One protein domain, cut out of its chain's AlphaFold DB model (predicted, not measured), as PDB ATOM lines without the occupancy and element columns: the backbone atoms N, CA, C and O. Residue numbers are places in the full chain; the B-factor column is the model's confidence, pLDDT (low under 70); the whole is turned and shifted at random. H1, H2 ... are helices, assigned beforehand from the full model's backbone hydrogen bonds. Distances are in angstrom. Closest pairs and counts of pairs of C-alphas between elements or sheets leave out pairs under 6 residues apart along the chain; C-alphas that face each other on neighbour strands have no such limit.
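This is residues 16 to 71 of the 290 residues of an uncharacterized protein of Planctomycetaceae bacterium (UniProt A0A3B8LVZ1). Little regular structure is here: look for a small head, residues 16 to 56, where H1 packs on short H3 and short H2 sits away from both. From H3 a loop reaches out and folds back, its tip, residues 62 to 67, sticking out. The printed part has 56 residues, with named helices H1, H2 and H3 in that order and no named strand; the class is all helix, with 22 of the 56 residues in named elements. It is only just loose, close to compact, with a radius of gyration of the C-alphas of 12.6 A, and spans 38 by 23 by 19 A.

Begin with H1, residues 16 to 27, which touches H3, residues 52 to 56; their closest C-alphas, of Arg 23 and Cys 52, are 5.7 A apart. H2, residues 39 to 43, is apart from H1, and only just apart from H3, at 8.1 A. Every O i to N i+4 pair is within hydrogen-bond range in H1, H2 and H3. Residues 59 to 60 pair antiparallel with residues 69 to 70.

Find C-alpha 16 at (144.721, 136.292, 116.519); H1 runs 16.6 A to C-alpha 27. H3 ends at C-alpha 56, (136.415, 144.349, 128.103).

The C-alphas farthest apart, of Thr 33 and Pro 65, are 38.5 A apart. The H1 to H2 link is long; the printed part has no cut. Look for pLDDT under 70 at residues 61 to 68.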
ATOM      1  N   LEU A  16     145.577 137.455 116.266       84.62
ATOM      2  CA  LEU A  16     144.721 136.292 116.519       84.62
ATOM      3  C   LEU A  16     145.237 135.474 117.709       84.62
ATOM      4  O   LEU A  16     144.460 135.104 118.593       84.62
ATOM      5  N   ALA A  17     146.548 135.244 117.776       84.06
ATOM      6  CA  ALA A  17     147.202 134.568 118.886       84.06
ATOM      7  C   ALA A  17     147.045 135.367 120.192       84.06
ATOM      8  O   ALA A  17     146.771 134.781 121.241       84.06
ATOM      9  N   GLN A  18     147.130 136.703 120.130       81.19
ATOM     10  CA  GLN A  18     146.901 137.585 121.283       81.19
ATOM     11  C   GLN A  18     145.456 137.495 121.786       81.19
ATOM     12  O   GLN A  18     145.224 137.319 122.983       81.19
ATOM     13  N   ALA A  19     144.482 137.563 120.875       84.69
ATOM     14  CA  ALA A  19     143.067 137.448 121.216       84.69
ATOM     15  C   ALA A  19     142.721 136.065 121.800       84.69
ATOM     16  O   ALA A  19     141.943 135.976 122.752       84.69
ATOM     17  N   THR A  20     143.337 135.000 121.275       89.00
ATOM     18  CA  THR A  20     143.157 133.619 121.754       89.00
ATOM     19  C   THR A  20     143.739 133.438 123.149       89.00
ATOM     20  O   THR A  20     143.066 132.918 124.038       89.00
ATOM     21  N   PHE A  21     144.961 133.929 123.375       87.56
ATOM     22  CA  PHE A  21     145.593 133.909 124.690       87.56
ATOM     23  C   PHE A  21     144.757 134.662 125.732       87.56
ATOM     24  O   PHE A  21     144.483 134.127 126.806       87.56
ATOM     25  N   GLY A  22     144.298 135.874 125.398       86.38
ATOM     26  CA  GLY A  22     143.451 136.679 126.279       86.38
ATOM     27  C   GLY A  22     142.140 135.976 126.633       86.38
ATOM     28  O   GLY A  22     141.776 135.908 127.804       86.38
ATOM     29  N   ARG A  23     141.458 135.383 125.642       89.19
ATOM     30  CA  ARG A  23     140.224 134.621 125.871       89.19
ATOM     31  C   ARG A  23     140.453 133.420 126.788       89.19
ATOM     32  O   ARG A  23     139.713 133.261 127.756       89.19
ATOM     33  N   ASN A  24     141.471 132.607 126.513       91.25
ATOM     34  CA  ASN A  24     141.779 131.428 127.325       91.25
ATOM     35  C   ASN A  24     142.058 131.817 128.778       91.25
ATOM     36  O   ASN A  24     141.516 131.198 129.688       91.25
ATOM     37  N   ARG A  25     142.807 132.906 128.987       89.75
ATOM     38  CA  ARG A  25     143.088 133.426 130.325       89.75
ATOM     39  C   ARG A  25     141.819 133.820 131.077       89.75
ATOM     40  O   ARG A  25     141.693 133.524 132.258       89.75
ATOM     41  N   CYS A  26     140.864 134.469 130.411       88.69
ATOM     42  CA  CYS A  26     139.584 134.809 131.032       88.69
ATOM     43  C   CYS A  26     138.781 133.555 131.419       88.69
ATOM     44  O   CYS A  26     138.157 133.532 132.478       88.69
ATOM     45  N   LEU A  27     138.808 132.510 130.588       91.00
ATOM     46  CA  LEU A  27     138.059 131.271 130.823       91.00
ATOM     47  C   LEU A  27     138.663 130.369 131.914       91.00
ATOM     48  O   LEU A  27     137.976 129.477 132.401       91.00
ATOM     49  N   GLU A  28     139.897 130.628 132.361       93.19
ATOM     50  CA  GLU A  28     140.466 129.984 133.559       93.19
ATOM     51  C   GLU A  28     139.676 130.339 134.834       93.19
ATOM     52  O   GLU A  28     139.675 129.571 135.795       93.19
ATOM     53  N   CYS A  29     138.989 131.489 134.853       91.81
ATOM     54  CA  CYS A  29     138.219 131.958 136.012       91.81
ATOM     55  C   CYS A  29     136.727 132.204 135.723       91.81
ATOM     56  O   CYS A  29     135.929 132.242 136.658       91.81
ATOM     57  N   HIS A  30     136.328 132.370 134.457       87.38
ATOM     58  CA  HIS A  30     134.950 132.670 134.057       87.38
ATOM     59  C   HIS A  30     134.339 131.567 133.190       87.38
ATOM     60  O   HIS A  30     134.989 131.009 132.313       87.38
ATOM     61  N   GLN A  31     133.045 131.303 133.380       89.06
ATOM     62  CA  GLN A  31     132.314 130.370 132.522       89.06
ATOM     63  C   GLN A  31     132.017 130.995 131.144       89.06
ATOM     64  O   GLN A  31     131.707 132.187 131.084       89.06
ATOM     65  N   PRO A  32     132.015 130.221 130.039       81.81
ATOM     66  CA  PRO A  32     131.733 130.744 128.692       81.81
ATOM     67  C   PRO A  32     130.362 131.425 128.538       81.81
ATOM     68  O   PRO A  32     130.172 132.269 127.659       81.81
ATOM     69  N   THR A  33     129.407 131.062 129.395       83.56
ATOM     70  CA  THR A  33     128.044 131.608 129.450       83.56
ATOM     71  C   THR A  33     127.899 132.795 130.404       83.56
ATOM     72  O   THR A  33     126.822 133.373 130.490       83.56
ATOM     73  N   ALA A  34     128.960 133.187 131.117       83.50
ATOM     74  CA  ALA A  34     128.912 134.301 132.065       83.50
ATOM     75  C   ALA A  34     128.794 135.673 131.375       83.50
ATOM     76  O   ALA A  34     128.425 136.658 132.013       83.50
ATOM     77  N   CYS A  35     129.114 135.754 130.080       84.44
ATOM     78  CA  CYS A  35     128.937 136.972 129.301       84.44
ATOM     79  C   CYS A  35     127.449 137.171 128.979       84.44
ATOM     80  O   CYS A  35     126.868 136.384 128.237       84.44
ATOM     81  N   GLY A  36     126.851 138.236 129.520       86.06
ATOM     82  CA  GLY A  36     125.450 138.610 129.277       86.06
ATOM     83  C   GLY A  36     125.199 139.371 127.968       86.06
ATOM     84  O   GLY A  36     124.136 139.965 127.817       86.06
ATOM     85  N   GLU A  37     126.176 139.415 127.059       86.75
ATOM     86  CA  GLU A  37     126.027 140.018 125.728       86.75
ATOM     87  C   GLU A  37     125.479 138.988 124.730       86.75
ATOM     88  O   GLU A  37     125.685 137.782 124.886       86.75
ATOM     89  N   ASP A  38     124.803 139.474 123.691       87.75
ATOM     90  CA  ASP A  38     124.232 138.637 122.639       87.75
ATOM     91  C   ASP A  38     125.297 137.811 121.887       87.75
ATOM     92  O   ASP A  38     126.367 138.313 121.528       87.75
ATOM     93  N   ASP A  39     124.985 136.540 121.623       86.56
ATOM     94  CA  ASP A  39     125.903 135.579 121.002       86.56
ATOM     95  C   ASP A  39     126.321 135.999 119.585       86.56
ATOM     96  O   ASP A  39     127.497 135.907 119.234       86.56
ATOM     97  N   THR A  40     125.409 136.575 118.794       88.88
ATOM     98  CA  THR A  40     125.747 137.051 117.444       88.88
ATOM     99  C   THR A  40     126.752 138.199 117.498       88.88
ATOM    100  O   THR A  40     127.679 138.269 116.688       88.88
ATOM    101  N   ARG A  41     126.635 139.070 118.507       86.06
ATOM    102  CA  ARG A  41     127.556 140.189 118.715       86.06
ATOM    103  C   ARG A  41     128.917 139.731 119.221       86.06
ATOM    104  O   ARG A  41     129.936 140.271 118.796       86.06
ATOM    105  N   ARG A  42     128.936 138.738 120.109       87.25
ATOM    106  CA  ARG A  42     130.167 138.104 120.589       87.25
ATOM    107  C   ARG A  42     130.915 137.440 119.438       87.25
ATOM    108  O   ARG A  42     132.099 137.694 119.254       87.25
ATOM    109  N   GLN A  43     130.228 136.663 118.610       89.94
ATOM    110  CA  GLN A  43     130.840 135.983 117.465       89.94
ATOM    111  C   GLN A  43     131.354 136.948 116.387       89.94
ATOM    112  O   GLN A  43     132.272 136.601 115.649       89.94
ATOM    113  N   ALA A  44     130.826 138.172 116.328       90.00
ATOM    114  CA  ALA A  44     131.256 139.203 115.387       90.00
ATOM    115  C   ALA A  44     132.567 139.924 115.770       90.00
ATOM    116  O   ALA A  44     133.018 140.800 115.027       90.00
ATOM    117  N   THR A  45     133.188 139.615 116.915       86.69
ATOM    118  CA  THR A  45     134.475 140.223 117.278       86.69
ATOM    119  C   THR A  45     135.596 139.765 116.344       86.69
ATOM    120  O   THR A  45     135.646 138.616 115.915       86.69
ATOM    121  N   LEU A  46     136.541 140.664 116.070       85.25
ATOM    122  CA  LEU A  46     137.745 140.384 115.290       85.25
ATOM    123  C   LEU A  46     138.992 140.744 116.106       85.25
ATOM    124  O   LEU A  46     138.942 141.676 116.909       85.25
ATOM    125  N   PRO A  47     140.117 140.038 115.905       83.94
ATOM    126  CA  PRO A  47     140.346 138.987 114.899       83.94
ATOM    127  C   PRO A  47     139.833 137.591 115.292       83.94
ATOM    128  O   PRO A  47     139.820 136.698 114.453       83.94
ATOM    129  N   LEU A  48     139.418 137.393 116.546       88.88
ATOM    130  CA  LEU A  48     138.889 136.130 117.062       88.88
ATOM    131  C   LEU A  48     137.392 136.270 117.346       88.88
ATOM    132  O   LEU A  48     137.009 137.190 118.070       88.88
ATOM    133  N   ALA A  49     136.579 135.336 116.849       88.81
ATOM    134  CA  ALA A  49     135.169 135.238 117.220       88.81
ATOM    135  C   ALA A  49     135.032 134.971 118.727       88.81
ATOM    136  O   ALA A  49     135.705 134.097 119.274       88.81
ATOM    137  N   ASP A  50     134.160 135.725 119.395       89.44
ATOM    138  CA  ASP A  50     133.962 135.691 120.846       89.44
ATOM    139  C   ASP A  50     135.213 136.106 121.653       89.44
ATOM    140  O   ASP A  50     135.598 135.503 122.653       89.44
ATOM    141  N   SER A  51     135.899 137.163 121.227       89.75
ATOM    142  CA  SER A  51     137.050 137.718 121.939       89.75
ATOM    143  C   SER A  51     136.619 138.647 123.076       89.75
ATOM    144  O   SER A  51     136.110 139.745 122.849       89.75
ATOM    145  N   CYS A  52     136.897 138.244 124.321       87.94
ATOM    146  CA  CYS A  52     136.557 139.031 125.511       87.94
ATOM    147  C   CYS A  52     137.289 140.385 125.557       87.94
ATOM    148  O   CYS A  52     136.733 141.384 126.013       87.94
ATOM    149  N   THR A  53     138.537 140.438 125.085       87.50
ATOM    150  CA  THR A  53     139.397 141.626 125.210       87.50
ATOM    151  C   THR A  53     138.958 142.774 124.305       87.50
ATOM    152  O   THR A  53     139.186 143.926 124.661       87.50
ATOM    153  N   VAL A  54     138.253 142.495 123.204       86.69
ATOM    154  CA  VAL A  54     137.728 143.527 122.290       86.69
ATOM    155  C   VAL A  54     136.759 144.475 123.003       86.69
ATOM    156  O   VAL A  54     136.811 145.685 122.789       86.69
ATOM    157  N   CYS A  55     135.899 143.939 123.871       85.62
ATOM    158  CA  CYS A  55     134.903 144.725 124.603       85.62
ATOM    159  C   CYS A  55     135.360 145.087 126.017       85.62
ATOM    160  O   CYS A  55     135.040 146.171 126.500       85.62
ATOM    161  N   HIS A  56     136.091 144.188 126.687       85.38
ATOM    162  CA  HIS A  56     136.415 144.349 128.103       85.38
ATOM    163  C   HIS A  56     137.789 144.957 128.384       85.38
ATOM    164  O   HIS A  56     137.998 145.498 129.467       85.38
ATOM    165  N   MET A  57     138.708 144.915 127.417       87.31
ATOM    166  CA  MET A  57     140.045 145.511 127.506       87.31
ATOM    167  C   MET A  57     140.412 146.245 126.204       87.31
ATOM    168  O   MET A  57     141.444 145.940 125.599       87.31
ATOM    169  N   PRO A  58     139.578 147.191 125.735       85.00
ATOM    170  CA  PRO A  58     139.832 147.874 124.475       85.00
ATOM    171  C   PRO A  58     141.155 148.645 124.530       85.00
ATOM    172  O   PRO A  58     141.564 149.148 125.586       85.00
ATOM    173  N   GLN A  59     141.826 148.745 123.380       79.00
ATOM    174  CA  GLN A  59     142.946 149.670 123.223       79.00
ATOM    175  C   GLN A  59     142.453 151.107 123.354       79.00
ATOM    176  O   GLN A  59     141.361 151.438 122.890       79.00
ATOM    177  N   VAL A  60     143.262 151.945 123.995       75.94
ATOM    178  CA  VAL A  60     142.992 153.375 124.124       75.94
ATOM    179  C   VAL A  60     144.021 154.166 123.334       75.94
ATOM    180  O   VAL A  60     145.201 153.808 123.287       75.94
ATOM    181  N   ASP A  61     143.558 155.256 122.733       69.81
ATOM    182  CA  ASP A  61     144.430 156.210 122.060       69.81
ATOM    183  C   ASP A  61     145.339 156.901 123.089       69.81
ATOM    184  O   ASP A  61     144.920 157.222 124.205       69.81
ATOM    185  N   THR A  62     146.591 157.147 122.709       68.06
ATOM    186  CA  THR A  62     147.553 157.907 123.512       68.06
ATOM    187  C   THR A  62     148.304 158.902 122.640       68.06
ATOM    188  O   THR A  62     148.676 158.604 121.506       68.06
ATOM    189  N   ASP A  63     148.562 160.080 123.204       63.12
ATOM    190  CA  ASP A  63     149.317 161.151 122.551       63.12
ATOM    191  C   ASP A  63     150.842 160.964 122.685       63.12
ATOM    192  O   ASP A  63     151.620 161.787 122.198       63.12
ATOM    193  N   ILE A  64     151.297 159.895 123.354       60.84
ATOM    194  CA  ILE A  64     152.720 159.568 123.495       60.84
ATOM    195  C   ILE A  64     153.129 158.584 122.386       60.84
ATOM    196  O   ILE A  64     152.616 157.461 122.356       60.84
ATOM    197  N   PRO A  65     154.084 158.945 121.505       51.03
ATOM    198  CA  PRO A  65     154.556 158.054 120.450       51.03
ATOM    199  C   PRO A  65     155.097 156.730 121.005       51.03
ATOM    200  O   PRO A  65     155.818 156.717 122.002       51.03
ATOM    201  N   HIS A  66     154.799 155.626 120.313       58.31
ATOM    202  CA  HIS A  66     155.291 154.269 120.607       58.31
ATOM    203  C   HIS A  66     154.832 153.643 121.935       58.31
ATOM    204  O   HIS A  66     155.401 152.639 122.359       58.31
ATOM    205  N   ILE A  67     153.786 154.177 122.570       64.19
ATOM    206  CA  ILE A  67     153.117 153.512 123.693       64.19
ATOM    207  C   ILE A  67     151.786 152.950 123.194       64.19
ATOM    208  O   ILE A  67     150.992 153.665 122.596       64.19
ATOM    209  N   ALA A  68     151.542 151.667 123.446       64.12
ATOM    210  CA  ALA A  68     150.238 151.043 123.263       64.12
ATOM    211  C   ALA A  68     149.688 150.696 124.647       64.12
ATOM    212  O   ALA A  68     150.388 150.086 125.457       64.12
ATOM    213  N   PHE A  69     148.451 151.095 124.931       71.31
ATOM    214  CA  PHE A  69     147.804 150.817 126.207       71.31
ATOM    215  C   PHE A  69     146.402 150.261 125.971       71.31
ATOM    216  O   PHE A  69     145.674 150.712 125.090       71.31
ATOM    217  N   THR A  70     146.027 149.265 126.762       74.31
ATOM    218  CA  THR A  70     144.651 148.772 126.877       74.31
ATOM    219  C   THR A  70     144.078 149.243 128.197       74.31
ATOM    220  O   THR A  70     144.816 149.351 129.176       74.31
ATOM    221  N   HIS A  71     142.769 149.478 128.255       75.00
ATOM    222  CA  HIS A  71     142.111 149.911 129.483       75.00
ATOM    223  C   HIS A  71     142.478 148.992 130.671       75.00
ATOM    224  O   HIS A  71     142.266 147.782 130.615       75.00
TER     225      HIS A  71